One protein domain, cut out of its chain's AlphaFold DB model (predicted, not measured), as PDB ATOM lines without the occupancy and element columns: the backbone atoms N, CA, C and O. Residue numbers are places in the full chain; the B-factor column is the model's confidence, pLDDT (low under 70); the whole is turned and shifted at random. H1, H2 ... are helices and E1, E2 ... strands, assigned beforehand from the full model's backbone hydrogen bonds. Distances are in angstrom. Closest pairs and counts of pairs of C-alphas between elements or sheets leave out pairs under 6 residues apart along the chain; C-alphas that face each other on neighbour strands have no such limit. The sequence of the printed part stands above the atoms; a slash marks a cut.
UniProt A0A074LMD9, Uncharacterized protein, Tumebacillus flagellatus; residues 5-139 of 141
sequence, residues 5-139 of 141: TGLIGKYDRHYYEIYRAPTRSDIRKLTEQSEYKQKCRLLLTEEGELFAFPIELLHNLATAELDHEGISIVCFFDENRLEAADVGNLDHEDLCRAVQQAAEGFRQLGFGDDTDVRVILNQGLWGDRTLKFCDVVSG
ATOM      1  N   THR A   5     210.561 249.295 259.884       59.59
ATOM      2  CA  THR A   5     210.507 250.628 260.482       59.59
ATOM      3  C   THR A   5     209.291 251.337 259.927       59.59
ATOM      4  O   THR A   5     209.075 251.360 258.717       59.59
ATOM      5  N   GLY A   6     208.486 251.894 260.822       58.12
ATOM      6  CA  GLY A   6     207.413 252.795 260.447       58.12
ATOM      7  C   GLY A   6     207.963 254.190 260.199       58.12
ATOM      8  O   GLY A   6     208.638 254.745 261.067       58.12
ATOM      9  N   LEU A   7     207.657 254.765 259.041       64.25
ATOM     10  CA  LEU A   7     207.978 256.150 258.721       64.25
ATOM     11  C   LEU A   7     206.686 256.929 258.515       64.25
ATOM     12  O   LEU A   7     205.789 256.498 257.795       64.25
ATOM     13  N   ILE A   8     206.589 258.087 259.166       62.22
ATOM     14  CA  ILE A   8     205.537 259.053 258.862       62.22
ATOM     15  C   ILE A   8     206.080 259.945 257.756       62.22
ATOM     16  O   ILE A   8     207.070 260.651 257.965       62.22
ATOM     17  N   GLY A   9     205.432 259.917 256.594       61.84
ATOM     18  CA  GLY A   9     205.777 260.780 255.478       61.84
ATOM     19  C   GLY A   9     205.749 262.237 255.928       61.84
ATOM     20  O   GLY A   9     204.729 262.765 256.375       61.84
ATOM     21  N   LYS A  10     206.898 262.907 255.833       55.50
ATOM     22  CA  LYS A  10     207.090 264.286 256.308       55.50
ATOM     23  C   LYS A  10     206.106 265.280 255.680       55.50
ATOM     24  O   LYS A  10     205.760 266.282 256.306       55.50
ATOM     25  N   TYR A  11     205.642 264.992 254.464       56.00
ATOM     26  CA  TYR A  11     204.853 265.912 253.645       56.00
ATOM     27  C   TYR A  11     203.376 265.530 253.523       56.00
ATOM     28  O   TYR A  11     202.537 266.417 253.394       56.00
ATOM     29  N   ASP A  12     203.039 264.245 253.630       61.50
ATOM     30  CA  ASP A  12     201.659 263.750 253.533       61.50
ATOM     31  C   ASP A  12     201.087 263.234 254.853       61.50
ATOM     32  O   ASP A  12     199.885 262.984 254.937       61.50
ATOM     33  N   ARG A  13     201.924 263.103 255.889       67.88
ATOM     34  CA  ARG A  13     201.574 262.579 257.215       67.88
ATOM     35  C   ARG A  13     200.978 261.168 257.188       67.88
ATOM     36  O   ARG A  13     200.338 260.774 258.162       67.88
ATOM     37  N   HIS A  14     201.186 260.415 256.110       67.62
ATOM     38  CA  HIS A  14     200.775 259.019 256.025       67.62
ATOM     39  C   HIS A  14     201.826 258.123 256.681       67.62
ATOM     40  O   HIS A  14     203.014 258.443 256.704       67.62
ATOM     41  N   TYR A  15     201.374 257.015 257.264       68.69
ATOM     42  CA  TYR A  15     202.257 256.007 257.838       68.69
ATOM     43  C   TYR A  15     202.616 254.978 256.770       68.69
ATOM     44  O   TYR A  15     201.724 254.402 256.149       68.69
ATOM     45  N   TYR A  16     203.910 254.732 256.606       72.44
ATOM     46  CA  TYR A  16     204.447 253.767 255.660       72.44
ATOM     47  C   TYR A  16     205.290 252.730 256.387       72.44
ATOM     48  O   TYR A  16     206.116 253.059 257.240       72.44
ATOM     49  N   GLU A  17     205.088 251.468 256.024       76.31
ATOM     50  CA  GLU A  17     205.930 250.372 256.482       76.31
ATOM     51  C   GLU A  17     207.111 250.205 255.533       76.31
ATOM     52  O   GLU A  17     206.926 250.031 254.327       76.31
ATOM     53  N   ILE A  18     208.324 250.228 256.088       80.94
ATOM     54  CA  ILE A  18     209.538 249.879 255.355       80.94
ATOM     55  C   ILE A  18     210.097 248.579 255.902       80.94
ATOM     56  O   ILE A  18     210.347 248.464 257.102       80.94
ATOM     57  N   TYR A  19     210.338 247.617 255.019       85.19
ATOM     58  CA  TYR A  19     210.897 246.312 255.353       85.19
ATOM     59  C   TYR A  19     212.372 246.271 254.968       85.19
ATOM     60  O   TYR A  19     212.697 246.384 253.790       85.19
ATOM     61  N   ARG A  20     213.266 246.068 255.941       86.69
ATOM     62  CA  ARG A  20     214.691 245.827 255.677       86.69
ATOM     63  C   ARG A  20     214.927 244.352 255.364       86.69
ATOM     64  O   ARG A  20     214.413 243.499 256.086       86.69
ATOM     65  N   ALA A  21     215.735 244.074 254.340       86.81
ATOM     66  CA  ALA A  21     215.991 242.729 253.822       86.81
ATOM     67  C   ALA A  21     214.674 241.951 253.604       86.81
ATOM     68  O   ALA A  21     214.431 240.931 254.260       86.81
ATOM     69  N   PRO A  22     213.772 242.479 252.755       88.38
ATOM     70  CA  PRO A  22     212.422 241.961 252.613       88.38
ATOM     71  C   PRO A  22     212.434 240.522 252.098       88.38
ATOM     72  O   PRO A  22     213.204 240.158 251.213       88.38
ATOM     73  N   THR A  23     211.514 239.708 252.604       88.75
ATOM     74  CA  THR A  23     211.207 238.406 252.009       88.75
ATOM     75  C   THR A  23     210.089 238.540 250.982       88.75
ATOM     76  O   THR A  23     209.285 239.471 251.020       88.75
ATOM     77  N   ARG A  24     209.926 237.532 250.119       85.88
ATOM     78  CA  ARG A  24     208.774 237.456 249.207       85.88
ATOM     79  C   ARG A  24     207.419 237.573 249.922       85.88
ATOM     80  O   ARG A  24     206.461 238.081 249.346       85.88
ATOM     81  N   SER A  25     207.314 237.099 251.167       87.62
ATOM     82  CA  SER A  25     206.081 237.245 251.947       87.62
ATOM     83  C   SER A  25     205.849 238.681 252.405       87.62
ATOM     84  O   SER A  25     204.692 239.089 252.483       87.62
ATOM     85  N   ASP A  26     206.909 239.413 252.736       87.00
ATOM     86  CA  ASP A  26     206.819 240.811 253.161       87.00
ATOM     87  C   ASP A  26     206.365 241.677 251.990       87.00
ATOM     88  O   ASP A  26     205.406 242.433 252.110       87.00
ATOM     89  N   ILE A  27     206.962 241.451 250.817       85.50
ATOM     90  CA  ILE A  27     206.563 242.108 249.573       85.50
ATOM     91  C   ILE A  27     205.087 241.870 249.250       85.50
ATOM     92  O   ILE A  27     204.380 242.820 248.940       85.50
ATOM     93  N   ARG A  28     204.590 240.629 249.359       84.69
ATOM     94  CA  ARG A  28     203.168 240.331 249.104       84.69
ATOM     95  C   ARG A  28     202.242 241.145 250.001       84.69
ATOM     96  O   ARG A  28     201.329 241.792 249.498       84.69
ATOM     97  N   LYS A  29     202.512 241.160 251.310       85.75
ATOM     98  CA  LYS A  29     201.731 241.952 252.272       85.75
ATOM     99  C   LYS A  29     201.762 243.435 251.926       85.75
ATOM    100  O   LYS A  29     200.729 244.091 251.934       85.75
ATOM    101  N   LEU A  30     202.943 243.935 251.586       84.44
ATOM    102  CA  LEU A  30     203.156 245.326 251.229       84.44
ATOM    103  C   LEU A  30     202.384 245.719 249.962       84.44
ATOM    104  O   LEU A  30     201.713 246.745 249.942       84.44
ATOM    105  N   THR A  31     202.395 244.872 248.930       83.62
ATOM    106  CA  THR A  31     201.604 245.103 247.714       83.62
ATOM    107  C   THR A  31     200.098 245.007 247.965       83.62
ATOM    108  O   THR A  31     199.336 245.768 247.385       83.62
ATOM    109  N   GLU A  32     199.629 244.130 248.859       83.31
ATOM    110  CA  GLU A  32     198.200 244.014 249.194       83.31
ATOM    111  C   GLU A  32     197.634 245.271 249.875       83.31
ATOM    112  O   GLU A  32     196.443 245.556 249.735       83.31
ATOM    113  N   GLN A  33     198.481 246.007 250.597       77.88
ATOM    114  CA  GLN A  33     198.142 247.266 251.268       77.88
ATOM    115  C   GLN A  33     198.241 248.490 250.343       77.88
ATOM    116  O   GLN A  33     197.731 249.554 250.684       77.88
ATOM    117  N   SER A  34     198.890 248.336 249.189       79.25
ATOM    118  CA  SER A  34     199.097 249.380 248.188       79.25
ATOM    119  C   SER A  34     197.903 249.473 247.225       79.25
ATOM    120  O   SER A  34     197.223 248.487 246.925       79.25
ATOM    121  N   GLU A  35     197.664 250.669 246.685       79.81
ATOM    122  CA  GLU A  35     196.769 250.887 245.544       79.81
ATOM    123  C   GLU A  35     197.263 250.117 244.305       79.81
ATOM    124  O   GLU A  35     196.470 249.687 243.460       79.81
ATOM    125  N   TYR A  36     198.572 249.859 244.231       81.88
ATOM    126  CA  TYR A  36     199.246 249.133 243.163       81.88
ATOM    127  C   TYR A  36     199.651 247.724 243.611       81.88
ATOM    128  O   TYR A  36     200.823 247.420 243.814       81.88
ATOM    129  N   LYS A  37     198.678 246.808 243.640       82.19
ATOM    130  CA  LYS A  37     198.813 245.407 244.112       82.19
ATOM    131  C   LYS A  37     199.887 244.527 243.458       82.19
ATOM    132  O   LYS A  37     200.065 243.378 243.839       82.19
ATOM    133  N   GLN A  38     200.560 245.048 242.447       85.38
ATOM    134  CA  GLN A  38     201.481 244.356 241.550       85.38
ATOM    135  C   GLN A  38     202.884 244.963 241.581       85.38
ATOM    136  O   GLN A  38     203.774 244.511 240.855       85.38
ATOM    137  N   LYS A  39     203.054 246.052 242.337       87.88
ATOM    138  CA  LYS A  39     204.239 246.891 242.286       87.88
ATOM    139  C   LYS A  39     204.669 247.261 243.686       87.88
ATOM    140  O   LYS A  39     203.860 247.656 244.517       87.88
ATOM    141  N   CYS A  40     205.965 247.181 243.922       87.38
ATOM    142  CA  CYS A  40     206.575 247.791 245.088       87.38
ATOM    143  C   CYS A  40     207.835 248.518 244.659       87.38
ATOM    144  O   CYS A  40     208.367 248.282 243.568       87.38
ATOM    145  N   ARG A  41     208.329 249.378 245.541       86.94
ATOM    146  CA  ARG A  41     209.645 249.962 245.372       86.94
ATOM    147  C   ARG A  41     210.624 249.302 246.328       86.94
ATOM    148  O   ARG A  41     210.275 248.957 247.458       86.94
ATOM    149  N   LEU A  42     211.827 249.104 245.822       88.00
ATOM    150  CA  LEU A  42     212.998 248.704 246.564       88.00
ATOM    151  C   LEU A  42     213.997 249.861 246.540       88.00
ATOM    152  O   LEU A  42     214.221 250.459 245.491       88.00
ATOM    153  N   LEU A  43     214.599 250.159 247.681       86.19
ATOM    154  CA  LEU A  43     215.821 250.946 247.764       86.19
ATOM    155  C   LEU A  43     216.977 249.969 247.937       86.19
ATOM    156  O   LEU A  43     216.934 249.118 248.827       86.19
ATOM    157  N   LEU A  44     217.968 250.086 247.065       85.81
ATOM    158  CA  LEU A  44     219.220 249.353 247.127       85.81
ATOM    159  C   LEU A  44     220.313 250.297 247.635       85.81
ATOM    160  O   LEU A  44     220.680 251.232 246.927       85.81
ATOM    161  N   THR A  45     220.815 250.067 248.846       81.81
ATOM    162  CA  THR A  45     221.896 250.892 249.412       81.81
ATOM    163  C   THR A  45     223.245 250.554 248.781       81.81
ATOM    164  O   THR A  45     223.400 249.508 248.143       81.81
ATOM    165  N   GLU A  46     224.246 251.413 248.989       75.88
ATOM    166  CA  GLU A  46     225.622 251.175 248.527       75.88
ATOM    167  C   GLU A  46     226.214 249.864 249.074       75.88
ATOM    168  O   GLU A  46     227.019 249.209 248.414       75.88
ATOM    169  N   GLU A  47     225.788 249.436 250.263       76.44
ATOM    170  CA  GLU A  47     226.211 248.183 250.893       76.44
ATOM    171  C   GLU A  47     225.508 246.941 250.324       76.44
ATOM    172  O   GLU A  47     225.792 245.818 250.752       76.44
ATOM    173  N   GLY A  48     224.591 247.113 249.368       75.75
ATOM    174  CA  GLY A  48     223.835 246.022 248.760       75.75
ATOM    175  C   GLY A  48     222.583 245.614 249.541       75.75
ATOM    176  O   GLY A  48     222.007 244.558 249.267       75.75
ATOM    177  N   GLU A  49     222.151 246.405 250.529       83.38
ATOM    178  CA  GLU A  49     220.948 246.102 251.301       83.38
ATOM    179  C   GLU A  49     219.684 246.525 250.549       83.38
ATOM    180  O   GLU A  49     219.608 247.618 249.994       83.38
ATOM    181  N   LEU A  50     218.663 245.662 250.569       88.25
ATOM    182  CA  LEU A  50     217.354 245.952 249.992       88.25
ATOM    183  C   LEU A  50     216.373 246.394 251.078       88.25
ATOM    184  O   LEU A  50     216.186 245.703 252.083       88.25
ATOM    185  N   PHE A  51     215.680 247.497 250.827       87.38
ATOM    186  CA  PHE A  51     214.563 247.981 251.629       87.38
ATOM    187  C   PHE A  51     213.314 248.049 250.765       87.38
ATOM    188  O   PHE A  51     213.369 248.636 249.694       87.38
ATOM    189  N   ALA A  52     212.189 247.490 251.207       87.50
ATOM    190  CA  ALA A  52     210.926 247.564 250.473       87.50
ATOM    191  C   ALA A  52     209.939 248.531 251.111       87.50
ATOM    192  O   ALA A  52     209.761 248.514 252.328       87.50
ATOM    193  N   PHE A  53     209.255 249.305 250.276       84.62
ATOM    194  CA  PHE A  53     208.201 250.233 250.680       84.62
ATOM    195  C   PHE A  53     207.115 250.343 249.590       84.62
ATOM    196  O   PHE A  53     207.365 250.010 248.420       84.62
ATOM    197  N   PRO A  54     205.888 250.767 249.955       82.25
ATOM    198  CA  PRO A  54     204.812 250.991 248.993       82.25
ATOM    199  C   PRO A  54     205.205 252.041 247.947       82.25
ATOM    200  O   PRO A  54     205.887 253.019 248.259       82.25
ATOM    201  N   ILE A  55     204.776 251.852 246.698       78.88
ATOM    202  CA  ILE A  55     205.150 252.742 245.586       78.88
ATOM    203  C   ILE A  55     204.589 254.165 245.759       78.88
ATOM    204  O   ILE A  55     205.147 255.122 245.232       78.88
ATOM    205  N   GLU A  56     203.525 254.329 246.546       74.06
ATOM    206  CA  GLU A  56     202.858 255.597 246.842       74.06
ATOM    207  C   GLU A  56     203.744 256.580 247.603       74.06
ATOM    208  O   GLU A  56     203.517 257.788 247.510       74.06
ATOM    209  N   LEU A  57     204.772 256.085 248.304       68.75
ATOM    210  CA  LEU A  57     205.745 256.915 249.016       68.75
ATOM    211  C   LEU A  57     206.380 257.977 248.086       68.75
ATOM    212  O   LEU A  57     206.814 259.029 248.549       68.75
ATOM    213  N   LEU A  58     206.385 257.736 246.767       57.03
ATOM    214  CA  LEU A  58     206.898 258.635 245.729       57.03
ATOM    215  C   LEU A  58     206.064 259.862 245.414       57.03
ATOM    216  O   LEU A  58     206.619 260.868 244.977       57.03
ATOM    217  N   HIS A  59     204.747 259.799 245.575       52.84
ATOM    218  CA  HIS A  59     203.911 260.904 245.108       52.84
ATOM    219  C   HIS A  59     204.046 262.156 245.985       52.84
ATOM    220  O   HIS A  59     203.595 263.231 245.590       52.84
ATOM    221  N   ASN A  60     204.742 262.048 247.120       50.91
ATOM    222  CA  ASN A  60     205.072 263.150 248.003       50.91
ATOM    223  C   ASN A  60     206.590 263.224 248.216       50.91
ATOM    224  O   ASN A  60     207.287 262.214 248.185       50.91
ATOM    225  N   LEU A  61     207.093 264.434 248.473       50.28
ATOM    226  CA  LEU A  61     208.494 264.829 248.722       50.28
ATOM    227  C   LEU A  61     209.312 263.949 249.712       50.28
ATOM    228  O   LEU A  61     210.482 264.233 249.947       50.28
ATOM    229  N   ALA A  62     208.725 262.906 250.310       50.97
ATOM    230  CA  ALA A  62     209.374 261.921 251.176       50.97
ATOM    231  C   ALA A  62     210.416 261.053 250.446       50.97
ATOM    232  O   ALA A  62     211.349 260.562 251.071       50.97
ATOM    233  N   THR A  63     210.293 260.888 249.130       55.03
ATOM    234  CA  THR A  63     211.225 260.073 248.331       55.03
ATOM    235  C   THR A  63     212.495 260.776 247.921       55.03
ATOM    236  O   THR A  63     213.504 260.105 247.773       55.03
ATOM    237  N   ALA A  64     212.498 262.107 247.849       58.47
ATOM    238  CA  ALA A  64     213.717 262.855 247.567       58.47
ATOM    239  C   ALA A  64     214.811 262.593 248.620       58.47
ATOM    240  O   ALA A  64     215.982 262.576 248.281       58.47
ATOM    241  N   GLU A  65     214.436 262.365 249.885       59.41
ATOM    242  CA  GLU A  65     215.400 262.067 250.955       59.41
ATOM    243  C   GLU A  65     215.935 260.625 250.851       59.41
ATOM    244  O   GLU A  65     217.134 260.423 251.001       59.41
ATOM    245  N   LEU A  66     215.084 259.647 250.512       61.72
ATOM    246  CA  LEU A  66     215.477 258.234 250.368       61.72
ATOM    247  C   LEU A  66     216.219 257.937 249.064       61.72
ATOM    248  O   LEU A  66     217.087 257.074 249.032       61.72
ATOM    249  N   ASP A  67     215.906 258.659 247.993       63.31
ATOM    250  CA  ASP A  67     216.607 258.524 246.720       63.31
ATOM    251  C   ASP A  67     218.061 259.057 246.810       63.31
ATOM    252  O   ASP A  67     218.878 258.768 245.941       63.31
ATOM    253  N   HIS A  68     218.417 259.801 247.867       65.44
ATOM    254  CA  HIS A  68     219.813 260.124 248.191       65.44
ATOM    255  C   HIS A  68     220.537 259.008 248.959       65.44
ATOM    256  O   HIS A  68     221.760 259.064 249.080       65.44
ATOM    257  N   GLU A  69     219.815 258.022 249.496       69.94
ATOM    258  CA  GLU A  69     220.384 256.931 250.299       69.94
ATOM    259  C   GLU A  69     220.773 255.702 249.455       69.94
ATOM    260  O   GLU A  69     221.408 254.779 249.965       69.94
ATOM    261  N   GLY A  70     220.414 255.667 248.168       77.31
ATOM    262  CA  GLY A  70     220.746 254.553 247.285       77.31
ATOM    263  C   GLY A  70     219.985 254.559 245.962       77.31
ATOM    264  O   GLY A  70     219.358 255.540 245.573       77.31
ATOM    265  N   ILE A  71     220.031 253.426 245.265       81.50
ATOM    266  CA  ILE A  71     219.412 253.253 243.951       81.50
ATOM    267  C   ILE A  71     217.960 252.825 244.118       81.50
ATOM    268  O   ILE A  71     217.641 251.858 244.816       81.50
ATOM    269  N   SER A  72     217.074 253.513 243.409       83.25
ATOM    270  CA  SER A  72     215.643 253.256 243.452       83.25
ATOM    271  C   SER A  72     215.241 252.238 242.386       83.25
ATOM    272  O   SER A  72     215.386 252.469 241.184       83.25
ATOM    273  N   ILE A  73     214.701 251.100 242.813       86.81
ATOM    274  CA  ILE A  73     214.323 249.987 241.936       86.81
ATOM    275  C   ILE A  73     212.826 249.732 242.064       86.81
ATOM    276  O   ILE A  73     212.314 249.448 243.142       86.81
ATOM    277  N   VAL A  74     212.090 249.823 240.961       87.12
ATOM    278  CA  VAL A  74     210.666 249.479 240.921       87.12
ATOM    279  C   VAL A  74     210.515 248.036 240.465       87.12
ATOM    280  O   VAL A  74     211.003 247.643 239.406       87.12
ATOM    281  N   CYS A  75     209.812 247.242 241.262       87.38
ATOM    282  CA  CYS A  75     209.503 245.856 240.946       87.38
ATOM    283  C   CYS A  75     208.115 245.744 240.321       87.38
ATOM    284  O   CYS A  75     207.141 246.250 240.877       87.38
ATOM    285  N   PHE A  76     208.020 245.017 239.209       87.31
ATOM    286  CA  PHE A  76     206.776 244.679 238.522       87.31
ATOM    287  C   PHE A  76     206.614 243.159 238.552       87.31
ATOM    288  O   PHE A  76     207.251 242.442 237.778       87.31
ATOM    289  N   PHE A  77     205.784 242.656 239.466       82.75
ATOM    290  CA  PHE A  77     205.689 241.211 239.699       82.75
ATOM    291  C   PHE A  77     204.941 240.478 238.584       82.75
ATOM    292  O   PHE A  77     205.409 239.434 238.135       82.75
ATOM    293  N   ASP A  78     203.835 241.041 238.096       83.50
ATOM    294  CA  ASP A  78     203.061 240.480 236.976       83.50
ATOM    295  C   ASP A  78     203.859 240.408 235.669       83.50
ATOM    296  O   ASP A  78     203.663 239.509 234.856       83.50
ATOM    297  N   GLU A  79     204.760 241.366 235.461       84.69
ATOM    298  CA  GLU A  79     205.546 241.489 234.231       84.69
ATOM    299  C   GLU A  79     206.933 240.851 234.358       84.69
ATOM    300  O   GLU A  79     207.700 240.874 233.402       84.69
ATOM    301  N   ASN A  80     207.263 240.296 235.530       88.69
ATOM    302  CA  ASN A  80     208.589 239.772 235.852       88.69
ATOM    303  C   ASN A  80     209.720 240.740 235.448       88.69
ATOM    304  O   ASN A  80     210.636 240.384 234.703       88.69
ATOM    305  N   ARG A  81     209.628 241.984 235.930       93.25
ATOM    306  CA  ARG A  81     210.511 243.081 235.525       93.25
ATOM    307  C   ARG A  81     210.999 243.901 236.716       93.25
ATOM    308  O   ARG A  81     210.253 244.162 237.660       93.25
ATOM    309  N   LEU A  82     212.249 244.335 236.632       92.31
ATOM    310  CA  LEU A  82     212.894 245.301 237.512       92.31
ATOM    311  C   LEU A  82     213.193 246.563 236.702       92.31
ATOM    312  O   LEU A  82     213.788 246.481 235.631       92.31
ATOM    313  N   GLU A  83     212.802 247.728 237.204       91.81
ATOM    314  CA  GLU A  83     213.223 249.016 236.649       91.81
ATOM    315  C   GLU A  83     214.145 249.707 237.652       91.81
ATOM    316  O   GLU A  83     213.686 250.175 238.692       91.81
ATOM    317  N   ALA A  84     215.441 249.744 237.353       87.88
ATOM    318  CA  ALA A  84     216.443 250.427 238.157       87.88
ATOM    319  C   ALA A  84     216.657 251.838 237.608       87.88
ATOM    320  O   ALA A  84     217.004 252.014 236.438       87.88
ATOM    321  N   ALA A  85     216.439 252.836 238.456       80.75
ATOM    322  CA  ALA A  85     216.645 254.231 238.117       80.75
ATOM    323  C   ALA A  85     217.440 254.909 239.231       80.75
ATOM    324  O   ALA A  85     217.059 254.865 240.401       80.75
ATOM    325  N   ASP A  86     218.526 255.564 238.838       73.75
ATOM    326  CA  ASP A  86     219.195 256.543 239.683       73.75
ATOM    327  C   ASP A  86     218.664 257.949 239.363       73.75
ATOM    328  O   ASP A  86     218.331 258.269 238.215       73.75
ATOM    329  N   VAL A  87     218.571 258.784 240.394       58.03
ATOM    330  CA  VAL A  87     218.307 260.230 240.280       58.03
ATOM    331  C   VAL A  87     219.551 261.074 240.586       58.03
ATOM    332  O   VAL A  87     219.479 262.304 240.561       58.03
ATOM    333  N   GLY A  88     220.685 260.430 240.866       63.91
ATOM    334  CA  GLY A  88     222.013 261.016 240.979       63.91
ATOM    335  C   GLY A  88     222.799 261.043 239.659       63.91
ATOM    336  O   GLY A  88     222.263 261.343 238.591       63.91
ATOM    337  N   ASN A  89     224.111 260.804 239.763       71.00
ATOM    338  CA  ASN A  89     225.084 260.867 238.662       71.00
ATOM    339  C   ASN A  89     225.635 259.481 238.269       71.00
ATOM    340  O   ASN A  89     226.734 259.410 237.717       71.00
ATOM    341  N   LEU A  90     224.930 258.389 238.576       78.88
ATOM    342  CA  LEU A  90     225.373 257.050 238.183       78.88
ATOM    343  C   LEU A  90     225.151 256.809 236.686       78.88
ATOM    344  O   LEU A  90     224.201 257.315 236.083       78.88
ATOM    345  N   ASP A  91     226.035 256.014 236.086       86.75
ATOM    346  CA  ASP A  91     225.886 255.557 234.709       86.75
ATOM    347  C   ASP A  91     225.227 254.165 234.624       86.75
ATOM    348  O   ASP A  91     224.810 253.566 235.621       86.75
ATOM    349  N   HIS A  92     225.074 253.649 233.400       87.31
ATOM    350  CA  HIS A  92     224.467 252.334 233.182       87.31
ATOM    351  C   HIS A  92     225.278 251.200 233.826       87.31
ATOM    352  O   HIS A  92     224.684 250.228 234.290       87.31
ATOM    353  N   GLU A  93     226.611 251.287 233.826       90.06
ATOM    354  CA  GLU A  93     227.463 250.227 234.363       90.06
ATOM    355  C   GLU A  93     227.355 250.162 235.882       90.06
ATOM    356  O   GLU A  93     227.275 249.068 236.440       90.06
ATOM    357  N   ASP A  94     227.314 251.316 236.543       88.56
ATOM    358  CA  ASP A  94     227.166 251.396 237.993       88.56
ATOM    359  C   ASP A  94     225.809 250.845 238.449       88.56
ATOM    360  O   ASP A  94     225.746 250.049 239.390       88.56
ATOM    361  N   LEU A  95     224.734 251.175 237.727       88.69
ATOM    362  CA  LEU A  95     223.401 250.623 237.976       88.69
ATOM    363  C   LEU A  95     223.361 249.097 237.799       88.69
ATOM    364  O   LEU A  95     222.849 248.386 238.666       88.69
ATOM    365  N   CYS A  96     223.935 248.572 236.710       91.69
ATOM    366  CA  CYS A  96     224.049 247.126 236.498       91.69
ATOM    367  C   CYS A  96     224.873 246.452 237.602       91.69
ATOM    368  O   CYS A  96     224.478 245.405 238.114       91.69
ATOM    369  N   ARG A  97     225.993 247.061 238.006       91.25
ATOM    370  CA  ARG A  97     226.876 246.531 239.050       91.25
ATOM    371  C   ARG A  97     226.170 246.456 240.401       91.25
ATOM    372  O   ARG A  97     226.313 245.454 241.098       91.25
ATOM    373  N   ALA A  98     225.370 247.458 240.752       88.88
ATOM    374  CA  ALA A  98     224.578 247.423 241.975       88.88
ATOM    375  C   ALA A  98     223.535 246.290 241.937       88.88
ATOM    376  O   ALA A  98     223.438 245.493 242.872       88.88
ATOM    377  N   VAL A  99     222.811 246.142 240.820       90.75
ATOM    378  CA  VAL A  99     221.859 245.032 240.639       90.75
ATOM    379  C   VAL A  99     222.565 243.673 240.727       90.75
ATOM    380  O   VAL A  99     222.050 242.757 241.372       90.75
ATOM    381  N   GLN A 100     223.762 243.546 240.145       93.19
ATOM    382  CA  GLN A 100     224.595 242.347 240.244       93.19
ATOM    383  C   GLN A 100     224.971 242.031 241.700       93.19
ATOM    384  O   GLN A 100     224.863 240.882 242.126       93.19
ATOM    385  N   GLN A 101     225.392 243.031 242.478       90.75
ATOM    386  CA  GLN A 101     225.763 242.850 243.886       90.75
ATOM    387  C   GLN A 101     224.574 242.387 244.741       90.75
ATOM    388  O   GLN A 101     224.739 241.530 245.609       90.75
ATOM    389  N   ALA A 102     223.368 242.878 244.449       90.31
ATOM    390  CA  ALA A 102     222.138 242.498 245.142       90.31
ATOM    391  C   ALA A 102     221.411 241.280 244.536       90.31
ATOM    392  O   ALA A 102     220.277 240.978 244.920       90.31
ATOM    393  N   ALA A 103     222.049 240.543 243.619       92.19
ATOM    394  CA  ALA A 103     221.410 239.467 242.861       92.19
ATOM    395  C   ALA A 103     220.736 238.401 243.738       92.19
ATOM    396  O   ALA A 103     219.625 237.957 243.447       92.19
ATOM    397  N   GLU A 104     221.389 237.999 244.830       91.12
ATOM    398  CA  GLU A 104     220.836 237.016 245.766       91.12
ATOM    399  C   GLU A 104     219.572 237.540 246.464       91.12
ATOM    400  O   GLU A 104     218.597 236.804 246.615       91.12
ATOM    401  N   GLY A 105     219.540 238.830 246.805       90.06
ATOM    402  CA  GLY A 105     218.352 239.479 247.355       90.06
ATOM    403  C   GLY A 105     217.174 239.416 246.381       90.06
ATOM    404  O   GLY A 105     216.088 238.970 246.748       90.06
ATOM    405  N   PHE A 106     217.390 239.759 245.107       92.06
ATOM    406  CA  PHE A 106     216.339 239.655 244.085       92.06
ATOM    407  C   PHE A 106     215.872 238.210 243.859       92.06
ATOM    408  O   PHE A 106     214.669 237.965 243.720       92.06
ATOM    409  N   ARG A 107     216.780 237.228 243.900       91.88
ATOM    410  CA  ARG A 107     216.410 235.804 243.817       91.88
ATOM    411  C   ARG A 107     215.522 235.369 244.976       91.88
ATOM    412  O   ARG A 107     214.527 234.678 244.757       91.88
ATOM    413  N   GLN A 108     215.811 235.820 246.195       89.88
ATOM    414  CA  GLN A 108     214.977 235.542 247.371       89.88
ATOM    415  C   GLN A 108     213.583 236.182 247.279       89.88
ATOM    416  O   GLN A 108     212.613 235.652 247.832       89.88
ATOM    417  N   LEU A 109     213.454 237.282 246.533       88.81
ATOM    418  CA  LEU A 109     212.168 237.897 246.201       88.81
ATOM    419  C   LEU A 109     211.402 237.151 245.094       88.81
ATOM    420  O   LEU A 109     210.188 237.325 244.962       88.81
ATOM    421  N   GLY A 110     212.070 236.247 244.374       89.25
ATOM    422  CA  GLY A 110     211.478 235.378 243.358       89.25
ATOM    423  C   GLY A 110     211.742 235.805 241.916       89.25
ATOM    424  O   GLY A 110     211.079 235.274 241.026       89.25
ATOM    425  N   PHE A 111     212.677 236.729 241.685       91.50
ATOM    426  CA  PHE A 111     213.142 237.083 240.344       91.50
ATOM    427  C   PHE A 111     214.149 236.046 239.836       91.50
ATOM    428  O   PHE A 111     214.962 235.520 240.601       91.50
ATOM    429  N   GLY A 112     214.051 235.716 238.551       92.25
ATOM    430  CA  GLY A 112     214.817 234.651 237.909       92.25
ATOM    431  C   GLY A 112     215.624 235.160 236.723       92.25
ATOM    432  O   GLY A 112     215.579 236.333 236.378       92.25
ATOM    433  N   ASP A 113     216.350 234.262 236.072       93.50
ATOM    434  CA  ASP A 113     217.267 234.605 234.978       93.50
ATOM    435  C   ASP A 113     216.575 235.312 233.796       93.50
ATOM    436  O   ASP A 113     217.160 236.205 233.183       93.50
ATOM    437  N   ASP A 114     215.308 234.978 233.534       94.88
ATOM    438  CA  ASP A 114     214.496 235.580 232.468       94.88
ATOM    439  C   ASP A 114     213.907 236.956 232.821       94.88
ATOM    440  O   ASP A 114     213.303 237.591 231.947       94.88
ATOM    441  N   THR A 115     214.047 237.408 234.076       96.00
ATOM    442  CA  THR A 115     213.555 238.710 234.544       96.00
ATOM    443  C   THR A 115     214.182 239.831 233.720       96.00
ATOM    444  O   THR A 115     215.400 239.880 233.539       96.00
ATOM    445  N   ASP A 116     213.345 240.742 233.228       96.88
ATOM    446  CA  ASP A 116     213.819 241.920 232.508       96.88
ATOM    447  C   ASP A 116     214.353 242.950 233.504       96.88
ATOM    448  O   ASP A 116     213.652 243.348 234.433       96.88
ATOM    449  N   VAL A 117     215.583 243.409 233.296       94.38
ATOM    450  CA  VAL A 117     216.190 244.510 234.046       94.38
ATOM    451  C   VAL A 117     216.275 245.709 233.120       94.38
ATOM    452  O   VAL A 117     217.098 245.748 232.206       94.38
ATOM    453  N   ARG A 118     215.410 246.693 233.347       94.00
ATOM    454  CA  ARG A 118     215.443 247.969 232.640       94.00
ATOM    455  C   ARG A 118     216.229 248.977 233.469       94.00
ATOM    456  O   ARG A 118     215.809 249.348 234.560       94.00
ATOM    457  N   VAL A 119     217.356 249.417 232.937       89.56
ATOM    458  CA  VAL A 119     218.209 250.457 233.506       89.56
ATOM    459  C   VAL A 119     217.832 251.780 232.856       89.56
ATOM    460  O   VAL A 119     217.824 251.883 231.629       89.56
ATOM    461  N   ILE A 120     217.470 252.770 233.665       85.44
ATOM    462  CA  ILE A 120     216.938 254.056 233.206       85.44
ATOM    463  C   ILE A 120     217.836 255.174 233.735       85.44
ATOM    464  O   ILE A 120     217.934 255.362 234.947       85.44
ATOM    465  N   LEU A 121     218.442 255.957 232.838       78.19
ATOM    466  CA  LEU A 121     219.230 257.127 233.227       78.19
ATOM    467  C   LEU A 121     218.411 258.411 233.180       78.19
ATOM    468  O   LEU A 121     217.741 258.694 232.182       78.19
ATOM    469  N   ASN A 122     218.519 259.217 234.239       69.62
ATOM    470  CA  ASN A 122     217.904 260.540 234.345       69.62
ATOM    471  C   ASN A 122     216.425 260.532 233.912       69.62
ATOM    472  O   ASN A 122     216.024 261.228 232.978       69.62
ATOM    473  N   GLN A 123     215.625 259.653 234.526       66.81
ATOM    474  CA  GLN A 123     214.195 259.491 234.215       66.81
ATOM    475  C   GLN A 123     213.902 259.172 232.729       66.81
ATOM    476  O   GLN A 123     212.811 259.440 232.230       66.81
ATOM    477  N   GLY A 124     214.873 258.602 232.009       66.62
ATOM    478  CA  GLY A 124     214.779 258.243 230.593       66.62
ATOM    479  C   GLY A 124     215.269 259.330 229.635       66.62
ATOM    480  O   GLY A 124     215.309 259.102 228.428       66.62
ATOM    481  N   LEU A 125     215.689 260.499 230.134       67.69
ATOM    482  CA  LEU A 125     216.205 261.586 229.297       67.69
ATOM    483  C   LEU A 125     217.553 261.248 228.660       67.69
ATOM    484  O   LEU A 125     217.865 261.750 227.580       67.69
ATOM    485  N   TRP A 126     218.362 260.428 229.330       67.81
ATOM    486  CA  TRP A 126     219.711 260.063 228.881       67.81
ATOM    487  C   TRP A 126     219.789 258.622 228.357       67.81
ATOM    488  O   TRP A 126     220.877 258.084 228.159       67.81
ATOM    489  N   GLY A 127     218.623 258.034 228.071       77.06
ATOM    490  CA  GLY A 127     218.467 256.696 227.515       77.06
ATOM    491  C   GLY A 127     218.065 255.651 228.549       77.06
ATOM    492  O   GLY A 127     218.189 255.840 229.761       77.06
ATOM    493  N   ASP A 128     217.565 254.538 228.031       85.38
ATOM    494  CA  ASP A 128     217.272 253.328 228.775       85.38
ATOM    495  C   ASP A 128     217.818 252.095 228.047       85.38
ATOM    496  O   ASP A 128     218.002 252.075 226.826       85.38
ATOM    497  N   ARG A 129     218.110 251.051 228.820       89.56
ATOM    498  CA  ARG A 129     218.508 249.740 228.304       89.56
ATOM    499  C   ARG A 129     217.753 248.657 229.042       89.56
ATOM    500  O   ARG A 129     217.611 248.728 230.256       89.56
ATOM    501  N   THR A 130     217.325 247.634 228.314       93.62
ATOM    502  CA  THR A 130     216.732 246.434 228.905       93.62
ATOM    503  C   THR A 130     217.659 245.256 228.664       93.62
ATOM    504  O   THR A 130     218.036 244.985 227.524       93.62
ATOM    505  N   LEU A 131     218.016 244.571 229.742       94.50
ATOM    506  CA  LEU A 131     218.895 243.407 229.772       94.50
ATOM    507  C   LEU A 131     218.171 242.248 230.457       94.50
ATOM    508  O   LEU A 131     217.196 242.461 231.181       94.50
ATOM    509  N   LYS A 132     218.660 241.020 230.268       96.69
ATOM    510  CA  LYS A 132     218.214 239.896 231.094       96.69
ATOM    511  C   LYS A 132     218.946 239.890 232.423       96.69
ATOM    512  O   LYS A 132     220.122 240.234 232.505       96.69
ATOM    513  N   PHE A 133     218.251 239.469 233.473       95.38
ATOM    514  CA  PHE A 133     218.832 239.385 234.804       95.38
ATOM    515  C   PHE A 133     220.062 238.471 234.828       95.38
ATOM    516  O   PHE A 133     221.058 238.825 235.448       95.38
ATOM    517  N   CYS A 134     220.063 237.353 234.097       95.81
ATOM    518  CA  CYS A 134     221.252 236.501 233.992       95.81
ATOM    519  C   CYS A 134     222.461 237.200 233.352       95.81
ATOM    520  O   CYS A 134     223.589 236.971 233.793       95.81
ATOM    521  N   ASP A 135     222.243 238.077 232.373       96.00
ATOM    522  CA  ASP A 135     223.301 238.861 231.735       96.00
ATOM    523  C   ASP A 135     223.889 239.876 232.726       96.00
ATOM    524  O   ASP A 135     225.108 239.935 232.913       96.00
ATOM    525  N   VAL A 136     223.015 240.576 233.464       93.69
ATOM    526  CA  VAL A 136     223.398 241.505 234.543       93.69
ATOM    527  C   VAL A 136     224.120 240.782 235.683       93.69
ATOM    528  O   VAL A 136     225.091 241.289 236.225       93.69
ATOM    529  N   VAL A 137     223.715 239.569 236.054       93.56
ATOM    530  CA  VAL A 137     224.414 238.807 237.102       93.56
ATOM    531  C   VAL A 137     225.787 238.325 236.623       93.56
ATOM    532  O   VAL A 137     226.727 238.244 237.417       93.56
ATOM    533  N   SER A 138     225.932 238.033 235.329       93.69
ATOM    534  CA  SER A 138     227.137 237.412 234.766       93.69
ATOM    535  C   SER A 138     228.241 238.390 234.365       93.69
ATOM    536  O   SER A 138     229.336 237.931 234.047       93.69
ATOM    537  N   GLY A 139     228.005 239.705 234.376       92.06
ATOM    538  CA  GLY A 139     229.000 240.664 233.865       92.06
ATOM    539  C   GLY A 139     228.773 241.126 232.424       92.06
ATOM    540  O   GLY A 139     229.648 241.786 231.876       92.06
TER     541      GLY A 139
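Overview. This is residues 5 to 139 of the 141 residues of an uncharacterized protein of Tumebacillus flagellatus (UniProt A0A074LMD9). One strongly twisted sheet of eight strands runs the length of the domain, from E1 at one end to E8 at the other, with helices H1, H4 and H6 packed over one face and H5 grazing the sheet between H1 and H6. The short helix H2 is on the opposite face from H4 and H6, beside the strands, with H3 near it. The printed part has 135 residues with six named helices and eight named strands, in the order E1 E2 H1 E3 E4 H2 H3 E5 E6 H4 H5 E7 E8 H6; the class is mixed, helices and strands. The sheet's order is E1 E2 E4 E3 E5 E6 E7 E8, and it is mixed. The whole is compact, with a radius of gyration of the C-alphas of 14.0 A and spans of 41 by 31 by 25 A.

Arrangement. E1, residues 5 to 8, is an edge strand and forms an antiparallel hairpin with E2, residues 15 to 20; N 7 and O 16 are 2.9 A apart, within hydrogen-bond range. E2 is staggered: its residues 15 to 18 pair with E1 and 19 to 20 with antiparallel E4, residues 50 to 53, where N 19 and O 52 are 2.9 A apart. E4 forms a hairpin with E3, residues 39 to 45, with N 43 and O 51 at 2.8 A. E5, residues 70 to 76, is antiparallel to E3, with N 42 and O 73 at 2.7 A, and forms a hairpin with E6, residues 81 to 86, with N 74 and O 83 at 2.8 A. E7, residues 116 to 121, is parallel to E6 at 18 degrees, with N 84 and O 118 at 2.8 A. It forms a hairpin with edge strand E8, residues 128 to 132, with N 119 and O 129 at 2.8 A. E2, H1, residues 24 to 33, and E3 make a split strand-helix-strand unit, two strands running the same way with E4 between them, its crossover right-handed. H1 lies over E4, along it at 2 degrees on the local plane, at a height over the sheet of 8.2 A. E4, H2, residues 55 to 59, H3, residues 63 to 66, and E5 make another split strand-helix-strand unit, with E3 between E4 and E5 in the sheet, its crossover right-handed. The closest C-alphas of H2 and E3 are those of Ile 55 and Cys 40, 5.2 A. H3 is only just not on the sheet, with 4 pairs of C-alphas within 10 A. E6, H4, residues 92 to 101, H5, residues 103 to 109, and E7 make a right-handed strand-helix-strand unit of parallel neighbours. H4 runs across the strands, at 75 degrees to E5 on the local plane. H6, residues 133 to 138, stands up from the sheet and touches H4 about perpendicular, at 86 degrees, closest at the C-alphas of Gln 100 and Val 137, 4.7 A. H5 only just touches H1, with 3 pairs of C-alphas within 8 A, closest at Leu 109 and Arg 24, 4.6 A. Each O i to N i+4 pair is within range in H1, H4, H5 and H6; H2 has 0 of 1, but 2 of 2 O i to N i+3 pairs, and H3 is too short for an i+4 pair.

Along the chain. E1 begins at C-alpha 5, (210.507, 250.628, 260.482). E3 spans 19.5 A, E5 19.2 A, E6 16.6 A, E2 and E7 16.2 A each, H1 14.6 A and H4 14.4 A. H4 begins at C-alpha 92, (224.467, 252.334, 233.182), and H6 ends at C-alpha 138, (227.137, 237.412, 234.766).

Size, cuts and confidence. The C-alphas farthest apart are those of Arg 13 and Ser 138, 42.3 A. The printed part has no cut and no long link. The mean pLDDT of the printed part is 81.0; residues 5 to 15, 57 to 69, 87 to 88 and 122 to 126 are under 70.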